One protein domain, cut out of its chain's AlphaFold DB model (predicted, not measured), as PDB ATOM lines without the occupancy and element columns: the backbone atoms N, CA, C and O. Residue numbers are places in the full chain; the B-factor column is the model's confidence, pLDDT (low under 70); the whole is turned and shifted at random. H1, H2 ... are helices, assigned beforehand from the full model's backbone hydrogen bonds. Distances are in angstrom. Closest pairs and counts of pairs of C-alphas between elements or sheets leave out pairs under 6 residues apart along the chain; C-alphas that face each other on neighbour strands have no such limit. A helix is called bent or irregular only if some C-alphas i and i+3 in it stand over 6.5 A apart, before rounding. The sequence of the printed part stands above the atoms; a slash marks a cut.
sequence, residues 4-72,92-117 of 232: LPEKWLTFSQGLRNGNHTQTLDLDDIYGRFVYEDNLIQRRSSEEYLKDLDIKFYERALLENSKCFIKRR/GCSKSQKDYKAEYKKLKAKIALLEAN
ATOM      1  N   LEU A   4      30.147  33.668  21.881       68.88
ATOM      2  CA  LEU A   4      29.275  34.692  21.313       68.88
ATOM      3  C   LEU A   4      28.362  35.375  22.357       68.88
ATOM      4  O   LEU A   4      28.224  36.595  22.285       68.88
ATOM      5  N   PRO A   5      27.789  34.659  23.353       76.38
ATOM      6  CA  PRO A   5      26.923  35.286  24.354       76.38
ATOM      7  C   PRO A   5      27.667  36.286  25.245       76.38
ATOM      8  O   PRO A   5      27.126  37.332  25.590       76.38
ATOM      9  N   GLU A   6      28.917  35.987  25.595       81.38
ATOM     10  CA  GLU A   6      29.706  36.786  26.536       81.38
ATOM     11  C   GLU A   6      30.217  38.078  25.883       81.38
ATOM     12  O   GLU A   6      30.057  39.164  26.436       81.38
ATOM     13  N   LYS A   7      30.715  37.987  24.642       80.19
ATOM     14  CA  LYS A   7      31.144  39.159  23.860       80.19
ATOM     15  C   LYS A   7      29.999  40.131  23.571       80.19
ATOM     16  O   LYS A   7      30.179  41.344  23.678       80.19
ATOM     17  N   TRP A   8      28.825  39.601  23.220       81.50
ATOM     18  CA  TRP A   8      27.624  40.405  22.980       81.50
ATOM     19  C   TRP A   8      27.191  41.165  24.238       81.50
ATOM     20  O   TRP A   8      26.878  42.356  24.174       81.50
ATOM     21  N   LEU A   9      27.239  40.505  25.401       83.25
ATOM     22  CA  LEU A   9      26.927  41.138  26.680       83.25
ATOM     23  C   LEU A   9      27.874  42.308  26.967       83.25
ATOM     24  O   LEU A   9      27.388  43.414  27.204       83.25
ATOM     25  N   THR A  10      29.192  42.113  26.853       84.19
ATOM     26  CA  THR A  10      30.183  43.181  27.074       84.19
ATOM     27  C   THR A  10      30.002  44.357  26.109       84.19
ATOM     28  O   THR A  10      30.014  45.508  26.546       84.19
ATOM     29  N   PHE A  11      29.765  44.087  24.821       82.69
ATOM     30  CA  PHE A  11      29.511  45.124  23.814       82.69
ATOM     31  C   PHE A  11      28.257  45.947  24.146       82.69
ATOM     32  O   PHE A  11      28.299  47.178  24.185       82.69
ATOM     33  N   SER A  12      27.151  45.273  24.479       78.75
ATOM     34  CA  SER A  12      25.896  45.939  24.848       78.75
ATOM     35  C   SER A  12      26.004  46.738  26.157       78.75
ATOM     36  O   SER A  12      25.311  47.742  26.332       78.75
ATOM     37  N   GLN A  13      26.868  46.310  27.083       82.19
ATOM     38  CA  GLN A  13      27.135  47.012  28.338       82.19
ATOM     39  C   GLN A  13      27.913  48.311  28.082       82.19
ATOM     40  O   GLN A  13      27.552  49.358  28.618       82.19
ATOM     41  N   GLY A  14      28.938  48.265  27.223       83.12
ATOM     42  CA  GLY A  14      29.726  49.440  26.841       83.12
ATOM     43  C   GLY A  14      28.881  50.523  26.168       83.12
ATOM     44  O   GLY A  14      29.003  51.697  26.511       83.12
ATOM     45  N   LEU A  15      27.957  50.122  25.288       77.25
ATOM     46  CA  LEU A  15      27.031  51.045  24.626       77.25
ATOM     47  C   LEU A  15      26.084  51.751  25.609       77.25
ATOM     48  O   LEU A  15      25.862  52.955  25.490       77.25
ATOM     49  N   ARG A  16      25.572  51.029  26.616       76.06
ATOM     50  CA  ARG A  16      24.697  51.604  27.652       76.06
ATOM     51  C   ARG A  16      25.420  52.605  28.551       76.06
ATOM     52  O   ARG A  16      24.827  53.607  28.939       76.06
ATOM     53  N   ASN A  17      26.695  52.365  28.848       78.06
ATOM     54  CA  ASN A  17      27.487  53.235  29.721       78.06
ATOM     55  C   ASN A  17      27.848  54.583  29.066       78.06
ATOM     56  O   ASN A  17      28.171  55.533  29.772       78.06
ATOM     57  N   GLY A  18      27.772  54.687  27.734       71.62
ATOM     58  CA  GLY A  18      28.099  55.903  26.980       71.62
ATOM     59  C   GLY A  18      26.961  56.921  26.824       71.62
ATOM     60  O   GLY A  18      27.118  57.861  26.053       71.62
ATOM     61  N   ASN A  19      25.806  56.742  27.482       58.34
ATOM     62  CA  ASN A  19      24.595  57.583  27.349       58.34
ATOM     63  C   ASN A  19      24.040  57.757  25.914       58.34
ATOM     64  O   ASN A  19      23.098  58.523  25.713       58.34
ATOM     65  N   HIS A  20      24.556  57.037  24.912       56.66
ATOM     66  CA  HIS A  20      24.228  57.298  23.505       56.66
ATOM     67  C   HIS A  20      23.079  56.443  22.937       56.66
ATOM     68  O   HIS A  20      22.827  56.460  21.736       56.66
ATOM     69  N   THR A  21      22.358  55.687  23.770       53.94
ATOM     70  CA  THR A  21      21.467  54.609  23.293       53.94
ATOM     71  C   THR A  21      20.004  54.730  23.693       53.94
ATOM     72  O   THR A  21      19.294  53.729  23.660       53.94
ATOM     73  N   GLN A  22      19.498  55.908  24.057       61.25
ATOM     74  CA  GLN A  22      18.064  56.013  24.375       61.25
ATOM     75  C   GLN A  22      17.143  55.826  23.152       61.25
ATOM     76  O   GLN A  22      15.931  55.733  23.328       61.25
ATOM     77  N   THR A  23      17.688  55.705  21.935       66.56
ATOM     78  CA  THR A  23      16.875  55.704  20.705       66.56
ATOM     79  C   THR A  23      17.298  54.698  19.633       66.56
ATOM     80  O   THR A  23      16.742  54.737  18.540       66.56
ATOM     81  N   LEU A  24      18.274  53.823  19.895       73.62
ATOM     82  CA  LEU A  24      18.688  52.824  18.902       73.62
ATOM     83  C   LEU A  24      17.878  51.541  19.065       73.62
ATOM     84  O   LEU A  24      17.776  51.004  20.169       73.62
ATOM     85  N   ASP A  25      17.321  51.065  17.955       84.12
ATOM     86  CA  ASP A  25      16.612  49.791  17.894       84.12
ATOM     87  C   ASP A  25      17.578  48.632  18.202       84.12
ATOM     88  O   ASP A  25      18.771  48.682  17.886       84.12
ATOM     89  N   LEU A  26      17.065  47.573  18.830       81.12
ATOM     90  CA  LEU A  26      17.831  46.358  19.118       81.12
ATOM     91  C   LEU A  26      18.408  45.746  17.836       81.12
ATOM     92  O   LEU A  26      19.534  45.240  17.860       81.12
ATOM     93  N   ASP A  27      17.677  45.857  16.726       79.75
ATOM     94  CA  ASP A  27      18.112  45.387  15.410       79.75
ATOM     95  C   ASP A  27      19.332  46.169  14.890       79.75
ATOM     96  O   ASP A  27      20.277  45.567  14.374       79.75
ATOM     97  N   ASP A  28      19.387  47.486  15.118       82.94
ATOM     98  CA  ASP A  28      20.536  48.327  14.747       82.94
ATOM     99  C   ASP A  28      21.777  48.006  15.591       82.94
ATOM    100  O   ASP A  28      22.905  47.955  15.085       82.94
ATOM    101  N   ILE A  29      21.582  47.749  16.888       83.56
ATOM    102  CA  ILE A  29      22.669  47.365  17.798       83.56
ATOM    103  C   ILE A  29      23.242  46.001  17.390       83.56
ATOM    104  O   ILE A  29      24.463  45.818  17.384       83.56
ATOM    105  N   TYR A  30      22.379  45.054  17.010       82.75
ATOM    106  CA  TYR A  30      22.805  43.737  16.538       82.75
ATOM    107  C   TYR A  30      23.527  43.819  15.192       82.75
ATOM    108  O   TYR A  30      24.598  43.229  15.038       82.75
ATOM    109  N   GLY A  31      23.014  44.622  14.256       84.19
ATOM    110  CA  GLY A  31      23.670  44.891  12.977       84.19
ATOM    111  C   GLY A  31      25.092  45.436  13.146       84.19
ATOM    112  O   GLY A  31      26.024  44.919  12.525       84.19
ATOM    113  N   ARG A  32      25.292  46.414  14.045       84.75
ATOM    114  CA  ARG A  32      26.632  46.948  14.359       84.75
ATOM    115  C   ARG A  32      27.571  45.898  14.931       84.75
ATOM    116  O   ARG A  32      28.712  45.818  14.494       84.75
ATOM    117  N   PHE A  33      27.115  45.091  15.886       83.75
ATOM    118  CA  PHE A  33      27.965  44.058  16.477       83.75
ATOM    119  C   PHE A  33      28.407  43.013  15.460       83.75
ATOM    120  O   PHE A  33      29.581  42.663  15.423       83.75
ATOM    121  N   VAL A  34      27.487  42.532  14.618       82.88
ATOM    122  CA  VAL A  34      27.823  41.551  13.577       82.88
ATOM    123  C   VAL A  34      28.822  42.151  12.588       82.88
ATOM    124  O   VAL A  34      29.750  41.465  12.168       82.88
ATOM    125  N   TYR A  35      28.680  43.428  12.235       78.62
ATOM    126  CA  TYR A  35      29.643  44.109  11.371       78.62
ATOM    127  C   TYR A  35      31.028  44.245  12.028       78.62
ATOM    128  O   TYR A  35      32.030  43.899  11.404       78.62
ATOM    129  N   GLU A  36      31.090  44.672  13.290       79.81
ATOM    130  CA  GLU A  36      32.344  44.836  14.039       79.81
ATOM    131  C   GLU A  36      33.056  43.502  14.306       79.81
ATOM    132  O   GLU A  36      34.264  43.405  14.099       79.81
ATOM    133  N   ASP A  37      32.340  42.442  14.695       74.25
ATOM    134  CA  ASP A  37      32.952  41.127  14.949       74.25
ATOM    135  C   ASP A  37      33.525  40.538  13.644       74.25
ATOM    136  O   ASP A  37      34.643  40.015  13.627       74.25
ATOM    137  N   ASN A  38      32.837  40.743  12.510       72.19
ATOM    138  CA  ASN A  38      33.363  40.404  11.182       72.19
ATOM    139  C   ASN A  38      34.580  41.266  10.792       72.19
ATOM    140  O   ASN A  38      35.532  40.756  10.196       72.19
ATOM    141  N   LEU A  39      34.586  42.560  11.131       71.38
ATOM    142  CA  LEU A  39      35.699  43.471  10.847       71.38
ATOM    143  C   LEU A  39      36.949  43.109  11.664       71.38
ATOM    144  O   LEU A  39      38.059  43.090  11.127       71.38
ATOM    145  N   ILE A  40      36.773  42.764  12.942       70.50
ATOM    146  CA  ILE A  40      37.836  42.294  13.837       70.50
ATOM    147  C   ILE A  40      38.396  40.962  13.335       70.50
ATOM    148  O   ILE A  40      39.614  40.799  13.263       70.50
ATOM    149  N   GLN A  41      37.535  40.032  12.913       70.06
ATOM    150  CA  GLN A  41      37.971  38.763  12.331       70.06
ATOM    151  C   GLN A  41      38.784  38.974  11.046       70.06
ATOM    152  O   GLN A  41      39.801  38.310  10.831       70.06
ATOM    153  N   ARG A  42      38.388  39.944  10.216       65.06
ATOM    154  CA  ARG A  42      39.102  40.286   8.984       65.06
ATOM    155  C   ARG A  42      40.465  40.927   9.268       65.06
ATOM    156  O   ARG A  42      41.458  40.481   8.695       65.06
ATOM    157  N   ARG A  43      40.548  41.884  10.201       65.06
ATOM    158  CA  ARG A  43      41.829  42.486  10.637       65.06
ATOM    159  C   ARG A  43      42.771  41.451  11.259       65.06
ATOM    160  O   ARG A  43      43.949  41.415  10.915       65.06
ATOM    161  N   SER A  44      42.235  40.549  12.082       73.44
ATOM    162  CA  SER A  44      42.982  39.430  12.669       73.44
ATOM    163  C   SER A  44      43.566  38.485  11.612       73.44
ATOM    164  O   SER A  44      44.665  37.961  11.798       73.44
ATOM    165  N   SER A  45      42.866  38.274  10.493       76.06
ATOM    166  CA  SER A  45      43.341  37.380   9.433       76.06
ATOM    167  C   SER A  45      44.522  37.947   8.639       76.06
ATOM    168  O   SER A  45      45.417  37.197   8.262       76.06
ATOM    169  N   GLU A  46      44.575  39.263   8.426       77.19
ATOM    170  CA  GLU A  46      45.654  39.896   7.664       77.19
ATOM    171  C   GLU A  46      46.969  39.926   8.453       77.19
ATOM    172  O   GLU A  46      48.039  39.636   7.916       77.19
ATOM    173  N   GLU A  47      46.894  40.221   9.750       76.12
ATOM    174  CA  GLU A  47      48.054  40.189  10.643       76.12
ATOM    175  C   GLU A  47      48.600  38.759  10.797       76.12
ATOM    176  O   GLU A  47      49.809  38.537  10.718       76.12
ATOM    177  N   TYR A  48      47.706  37.767  10.880       77.25
ATOM    178  CA  TYR A  48      48.075  36.352  10.852       77.25
ATOM    179  C   TYR A  48      48.776  35.947   9.545       77.25
ATOM    180  O   TYR A  48      49.740  35.183   9.575       77.25
ATOM    181  N   LEU A  49      48.332  36.468   8.394       77.25
ATOM    182  CA  LEU A  49      48.981  36.219   7.103       77.25
ATOM    183  C   LEU A  49      50.385  36.827   7.034       77.25
ATOM    184  O   LEU A  49      51.304  36.158   6.560       77.25
ATOM    185  N   LYS A  50      50.572  38.044   7.557       83.25
ATOM    186  CA  LYS A  50      51.894  38.685   7.648       83.25
ATOM    187  C   LYS A  50      52.848  37.862   8.511       83.25
ATOM    188  O   LYS A  50      53.975  37.602   8.092       83.25
ATOM    189  N   ASP A  51      52.386  37.376   9.661       82.88
ATOM    190  CA  ASP A  51      53.183  36.510  10.540       82.88
ATOM    191  C   ASP A  51      53.534  35.165   9.868       82.88
ATOM    192  O   ASP A  51      54.649  34.650  10.009       82.88
ATOM    193  N   LEU A  52      52.617  34.607   9.067       81.00
ATOM    194  CA  LEU A  52      52.865  33.392   8.287       81.00
ATOM    195  C   LEU A  52      53.927  33.604   7.196       81.00
ATOM    196  O   LEU A  52      54.807  32.755   7.028       81.00
ATOM    197  N   ASP A  53      53.856  34.724   6.473       83.00
ATOM    198  CA  ASP A  53      54.817  35.086   5.426       83.00
ATOM    199  C   ASP A  53      56.214  35.343   6.014       83.00
ATOM    200  O   ASP A  53      57.210  34.866   5.462       83.00
ATOM    201  N   ILE A  54      56.302  36.003   7.177       86.12
ATOM    202  CA  ILE A  54      57.569  36.206   7.900       86.12
ATOM    203  C   ILE A  54      58.177  34.853   8.290       86.12
ATOM    204  O   ILE A  54      59.321  34.561   7.930       86.12
ATOM    205  N   LYS A  55      57.400  33.969   8.933       86.62
ATOM    206  CA  LYS A  55      57.859  32.619   9.322       86.62
ATOM    207  C   LYS A  55      58.303  31.779   8.125       86.62
ATOM    208  O   LYS A  55      59.261  31.006   8.222       86.62
ATOM    209  N   PHE A  56      57.609  31.905   6.997       86.06
ATOM    210  CA  PHE A  56      57.982  31.253   5.744       86.06
ATOM    211  C   PHE A  56      59.339  31.760   5.235       86.06
ATOM    212  O   PHE A  56      60.203  30.954   4.867       86.06
ATOM    213  N   TYR A  57      59.544  33.078   5.244       83.75
ATOM    214  CA  TYR A  57      60.773  33.714   4.778       83.75
ATOM    215  C   TYR A  57      61.977  33.339   5.656       83.75
ATOM    216  O   TYR A  57      63.035  32.973   5.139       83.75
ATOM    217  N   GLU A  58      61.796  33.320   6.978       84.56
ATOM    218  CA  GLU A  58      62.826  32.907   7.937       84.56
ATOM    219  C   GLU A  58      63.229  31.439   7.777       84.56
ATOM    220  O   GLU A  58      64.422  31.124   7.756       84.56
ATOM    221  N   ARG A  59      62.264  30.522   7.601       85.38
ATOM    222  CA  ARG A  59      62.574  29.102   7.353       85.38
ATOM    223  C   ARG A  59      63.355  28.913   6.058       85.38
ATOM    224  O   ARG A  59      64.343  28.178   6.058       85.38
ATOM    225  N   ALA A  60      62.959  29.602   4.987       79.06
ATOM    226  CA  ALA A  60      63.665  29.542   3.711       79.06
ATOM    227  C   ALA A  60      65.107  30.076   3.827       79.06
ATOM    228  O   ALA A  60      66.045  29.446   3.333       79.06
ATOM    229  N   LEU A  61      65.312  31.197   4.526       82.94
ATOM    230  CA  LEU A  61      66.642  31.749   4.819       82.94
ATOM    231  C   LEU A  61      67.498  30.796   5.663       82.94
ATOM    232  O   LEU A  61      68.679  30.582   5.368       82.94
ATOM    233  N   LEU A  62      66.913  30.192   6.699       85.12
ATOM    234  CA  LEU A  62      67.606  29.253   7.575       85.12
ATOM    235  C   LEU A  62      68.036  27.986   6.822       85.12
ATOM    236  O   LEU A  62      69.140  27.478   7.023       85.12
ATOM    237  N   GLU A  63      67.190  27.468   5.937       78.75
ATOM    238  CA  GLU A  63      67.510  26.286   5.139       78.75
ATOM    239  C   GLU A  63      68.581  26.586   4.078       78.75
ATOM    240  O   GLU A  63      69.551  25.834   3.948       78.75
ATOM    241  N   ASN A  64      68.500  27.751   3.425       75.44
ATOM    242  CA  ASN A  64      69.515  28.220   2.478       75.44
ATOM    243  C   ASN A  64      70.881  28.457   3.152       75.44
ATOM    244  O   ASN A  64      71.923  28.086   2.602       75.44
ATOM    245  N   SER A  65      70.905  29.028   4.360       72.19
ATOM    246  CA  SER A  65      72.151  29.312   5.090       72.19
ATOM    247  C   SER A  65      72.844  28.046   5.614       72.19
ATOM    248  O   SER A  65      74.075  27.948   5.557       72.19
ATOM    249  N   LYS A  66      72.085  27.011   6.013       73.75
ATOM    250  CA  LYS A  66      72.629  25.686   6.385       73.75
ATOM    251  C   LYS A  66      73.413  25.029   5.246       73.75
ATOM    252  O   LYS A  66      74.394  24.323   5.495       73.75
ATOM    253  N   CYS A  67      73.019  25.270   3.997       65.25
ATOM    254  CA  CYS A  67      73.766  24.805   2.828       65.25
ATOM    255  C   CYS A  67      75.088  25.565   2.626       65.25
ATOM    256  O   CYS A  67      76.040  24.988   2.097       65.25
ATOM    257  N   PHE A  68      75.175  26.820   3.076       59.62
ATOM    258  CA  PHE A  68      76.349  27.675   2.893       59.62
ATOM    259  C   PHE A  68      77.438  27.427   3.947       59.62
ATOM    260  O   PHE A  68      78.616  27.319   3.603       59.62
ATOM    261  N   ILE A  69      77.064  27.256   5.221       58.03
ATOM    262  CA  ILE A  69      78.030  27.111   6.329       58.03
ATOM    263  C   ILE A  69      78.810  25.791   6.240       58.03
ATOM    264  O   ILE A  69      80.014  25.772   6.497       58.03
ATOM    265  N   LYS A  70      78.198  24.698   5.756       54.62
ATOM    266  CA  LYS A  70      78.922  23.424   5.567       54.62
ATOM    267  C   LYS A  70      80.066  23.524   4.537       54.62
ATOM    268  O   LYS A  70      80.923  22.646   4.498       54.62
ATOM    269  N   ARG A  71      80.118  24.585   3.724       52.19
ATOM    270  CA  ARG A  71      81.150  24.777   2.697       52.19
ATOM    271  C   ARG A  71      82.478  25.318   3.239       52.19
ATOM    272  O   ARG A  71      83.486  25.140   2.570       52.19
ATOM    273  N   ARG A  72      82.510  25.962   4.415       49.59
ATOM    274  CA  ARG A  72      83.712  26.681   4.886       49.59
ATOM    275  C   ARG A  72      84.741  25.839   5.645       49.59
ATOM    276  O   ARG A  72      85.892  26.246   5.688       49.59
ATOM    277  N   GLY A  92      72.109  17.084  -7.936       54.62
ATOM    278  CA  GLY A  92      71.636  18.451  -7.691       54.62
ATOM    279  C   GLY A  92      70.448  18.554  -6.731       54.62
ATOM    280  O   GLY A  92      69.391  17.983  -6.988       54.62
ATOM    281  N   CYS A  93      70.625  19.337  -5.664       56.00
ATOM    282  CA  CYS A  93      69.648  19.665  -4.619       56.00
ATOM    283  C   CYS A  93      68.434  20.484  -5.133       56.00
ATOM    284  O   CYS A  93      67.880  21.316  -4.429       56.00
ATOM    285  N   SER A  94      68.005  20.261  -6.374       57.28
ATOM    286  CA  SER A  94      66.894  20.959  -7.025       57.28
ATOM    287  C   SER A  94      65.527  20.323  -6.756       57.28
ATOM    288  O   SER A  94      64.518  20.880  -7.177       57.28
ATOM    289  N   LYS A  95      65.465  19.159  -6.093       58.84
ATOM    290  CA  LYS A  95      64.197  18.439  -5.878       58.84
ATOM    291  C   LYS A  95      63.366  19.055  -4.748       58.84
ATOM    292  O   LYS A  95      62.259  19.503  -5.011       58.84
ATOM    293  N   SER A  96      63.934  19.223  -3.552       59.91
ATOM    294  CA  SER A  96      63.204  19.796  -2.407       59.91
ATOM    295  C   SER A  96      62.762  21.249  -2.625       59.91
ATOM    296  O   SER A  96      61.697  21.652  -2.166       59.91
ATOM    297  N   GLN A  97      63.527  22.031  -3.394       61.53
ATOM    298  CA  GLN A  97      63.163  23.415  -3.718       61.53
ATOM    299  C   GLN A  97      61.948  23.508  -4.659       61.53
ATOM    300  O   GLN A  97      61.168  24.460  -4.574       61.53
ATOM    301  N   LYS A  98      61.774  22.534  -5.563       70.81
ATOM    302  CA  LYS A  98      60.625  22.495  -6.482       70.81
ATOM    303  C   LYS A  98      59.337  22.156  -5.739       70.81
ATOM    304  O   LYS A  98      58.327  22.819  -5.971       70.81
ATOM    305  N   ASP A  99      59.409  21.203  -4.817       77.94
ATOM    306  CA  ASP A  99      58.248  20.738  -4.054       77.94
ATOM    307  C   ASP A  99      57.718  21.843  -3.126       77.94
ATOM    308  O   ASP A  99      56.522  22.130  -3.100       77.94
ATOM    309  N   TYR A 100      58.616  22.577  -2.463       71.94
ATOM    310  CA  TYR A 100      58.242  23.700  -1.598       71.94
ATOM    311  C   TYR A 100      57.583  24.862  -2.356       71.94
ATOM    312  O   TYR A 100      56.580  25.424  -1.913       71.94
ATOM    313  N   LYS A 101      58.108  25.210  -3.540       80.25
ATOM    314  CA  LYS A 101      57.534  26.269  -4.386       80.25
ATOM    315  C   LYS A 101      56.111  25.924  -4.838       80.25
ATOM    316  O   LYS A 101      55.274  26.821  -4.951       80.25
ATOM    317  N   ALA A 102      55.835  24.645  -5.095       85.94
ATOM    318  CA  ALA A 102      54.501  24.173  -5.450       85.94
ATOM    319  C   ALA A 102      53.529  24.254  -4.260       85.94
ATOM    320  O   ALA A 102      52.431  24.789  -4.419       85.94
ATOM    321  N   GLU A 103      53.944  23.809  -3.069       81.25
ATOM    322  CA  GLU A 103      53.129  23.891  -1.846       81.25
ATOM    323  C   GLU A 103      52.802  25.342  -1.458       81.25
ATOM    324  O   GLU A 103      51.644  25.658  -1.182       81.25
ATOM    325  N   TYR A 104      53.764  26.267  -1.550       80.50
ATOM    326  CA  TYR A 104      53.497  27.694  -1.321       80.50
ATOM    327  C   TYR A 104      52.473  28.257  -2.316       80.50
ATOM    328  O   TYR A 104      51.514  28.926  -1.931       80.50
ATOM    329  N   LYS A 105      52.630  27.945  -3.610       88.44
ATOM    330  CA  LYS A 105      51.696  28.400  -4.651       88.44
ATOM    331  C   LYS A 105      50.280  27.856  -4.415       88.44
ATOM    332  O   LYS A 105      49.308  28.575  -4.632       88.44
ATOM    333  N   LYS A 106      50.166  26.617  -3.926       92.00
ATOM    334  CA  LYS A 106      48.900  25.976  -3.545       92.00
ATOM    335  C   LYS A 106      48.253  26.652  -2.335       92.00
ATOM    336  O   LYS A 106      47.051  26.899  -2.363       92.00
ATOM    337  N   LEU A 107      49.028  26.981  -1.299       83.06
ATOM    338  CA  LEU A 107      48.528  27.706  -0.128       83.06
ATOM    339  C   LEU A 107      48.028  29.104  -0.514       83.06
ATOM    340  O   LEU A 107      46.909  29.471  -0.167       83.06
ATOM    341  N   LYS A 108      48.806  29.835  -1.320       84.00
ATOM    342  CA  LYS A 108      48.436  31.163  -1.824       84.00
ATOM    343  C   LYS A 108      47.141  31.137  -2.641       84.00
ATOM    344  O   LYS A 108      46.299  32.011  -2.477       84.00
ATOM    345  N   ALA A 109      46.943  30.110  -3.471       89.06
ATOM    346  CA  ALA A 109      45.698  29.928  -4.219       89.06
ATOM    347  C   ALA A 109      44.489  29.648  -3.310       89.06
ATOM    348  O   ALA A 109      43.405  30.164  -3.568       89.06
ATOM    349  N   LYS A 110      44.659  28.870  -2.230       84.69
ATOM    350  CA  LYS A 110      43.587  28.639  -1.247       84.69
ATOM    351  C   LYS A 110      43.180  29.925  -0.532       84.69
ATOM    352  O   LYS A 110      41.994  30.137  -0.328       84.69
ATOM    353  N   ILE A 111      44.145  30.777  -0.188       78.44
ATOM    354  CA  ILE A 111      43.875  32.082   0.430       78.44
ATOM    355  C   ILE A 111      43.128  32.984  -0.556       78.44
ATOM    356  O   ILE A 111      42.063  33.488  -0.219       78.44
ATOM    357  N   ALA A 112      43.612  33.095  -1.796       84.38
ATOM    358  CA  ALA A 112      42.938  33.875  -2.832       84.38
ATOM    359  C   ALA A 112      41.505  33.380  -3.100       84.38
ATOM    360  O   ALA A 112      40.622  34.185  -3.357       84.38
ATOM    361  N   LEU A 113      41.247  32.069  -3.008       87.50
ATOM    362  CA  LEU A 113      39.898  31.509  -3.140       87.50
ATOM    363  C   LEU A 113      38.982  31.884  -1.963       87.50
ATOM    364  O   LEU A 113      37.791  32.097  -2.175       87.50
ATOM    365  N   LEU A 114      39.519  31.946  -0.741       77.56
ATOM    366  CA  LEU A 114      38.776  32.404   0.440       77.56
ATOM    367  C   LEU A 114      38.502  33.912   0.386       77.56
ATOM    368  O   LEU A 114      37.465  34.354   0.859       77.56
ATOM    369  N   GLU A 115      39.402  34.693  -0.209       76.31
ATOM    370  CA  GLU A 115      39.238  36.139  -0.389       76.31
ATOM    371  C   GLU A 115      38.280  36.476  -1.545       76.31
ATOM    372  O   GLU A 115      37.430  37.355  -1.419       76.31
ATOM    373  N   ALA A 116      38.377  35.740  -2.656       81.62
ATOM    374  CA  ALA A 116      37.542  35.917  -3.845       81.62
ATOM    375  C   ALA A 116      36.124  35.357  -3.689       81.62
ATOM    376  O   ALA A 116      35.242  35.720  -4.465       81.62
ATOM    377  N   ASN A 117      35.895  34.496  -2.697       79.25
ATOM    378  CA  ASN A 117      34.560  34.207  -2.199       79.25
ATOM    379  C   ASN A 117      34.358  35.027  -0.926       79.25
ATOM    380  O   ASN A 117      34.468  34.461   0.165       79.25
TER     381      ASN A 117
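What this domain is: This is residues 4 to 72 and 92 to 117 of the 232 residues of an uncharacterized protein of Tanacetum cinerariifolium (UniProt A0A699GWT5). One very long, unbent helix, H2, makes the length of this rod-shaped part; the short helix H1 lies at a steep slant near its first end, and H3 runs back in nearly the reverse direction beside its other half, across a gap and without touching it. The three helices make no closed core, and long stretches of H2 and H3 stand free. The printed part has 95 residues with three named helices, in the order H1, H2, H3 along the chain, and no named strand; the class is all helix, with 81 of the printed residues in the helices. The whole is extended, with a radius of gyration of the C-alphas of 23.1 A, and the C-alphas span 73 by 30 by 19 A along their three main axes.

How they stand to each other: The longest helix is H2, residues 26 to 69. H1, residues 4 to 17, and H2 only just touch, with 3 pairs of C-alphas within 8 A. Their closest C-alphas are those of Trp 8 and Phe 33, 7.5 A apart. H1 touches H2 with residues 8 to 12 alone, and H2 touches H1 with residues 29 to 33 alone. Their lines stand at a steep tilt of 61 degrees, and they run opposite ways; centre to centre they are 25.9 A apart. H3, residues 94 to 116, touches no helix: it is apart from H2 and apart from H1, with no C-alpha of the one within 8 A of the other in either pair. The N-to-C direction of H2 is (0.92, -0.34, -0.21), and that of H3 is (-0.87, 0.48, 0.12). Residues 38 to 48, 50 to 55 and 61 to 66 of H2 stand free, with no C-alpha 8 or more residues away along the chain within 10 A. Residues 105 to 110 of H3 stand free too, as do residues 112 to 117, of which 112 to 116 belong to H3. In H1 every O i to N i+4 pair is within hydrogen-bond range; in H2 38 of 40 such pairs are, and in H3 18 of 19.

Where its parts are: H2 has 44 residues, from Leu 26 to Ile 69, and measures 64.5 A from first to last C-alpha. It begins at C-alpha 26, (17.831, 46.358, 19.118), and ends at C-alpha 69, (78.030, 27.111, 6.329). H1 has 14 residues, from Leu 4 to Asn 17, and measures 20.4 A; its C-alpha 4 is at (29.275, 34.692, 21.313). H3 has 23 residues, from Ser 94 to Ala 116, and measures 33.1 A; its C-alpha 116 is at (37.542, 35.917, -3.845). No helix is bent or irregular.

The domain as a whole: The two C-alphas farthest apart are those of Thr 23 and Arg 72, 74.6 A, while the first and last printed C-alphas, those of Leu 4 and Asn 117, are 24.1 A apart. Residues 73 to 91 of the chain are cut out and not printed, and C-alphas 72 and 92 are 19.3 A apart across the cut. The link from H1 to H2, with 8 residues, is short; the link from H2 to H3 is the link across the cut, with 24 residues in the chain, 19 of them not printed. The mean pLDDT of the printed part is 75.8. The model's confidence is under 70 in 20 residues: residue 4, residues 19 to 23, residues 42 to 43, residues 67 to 72 and residues 92 to 97.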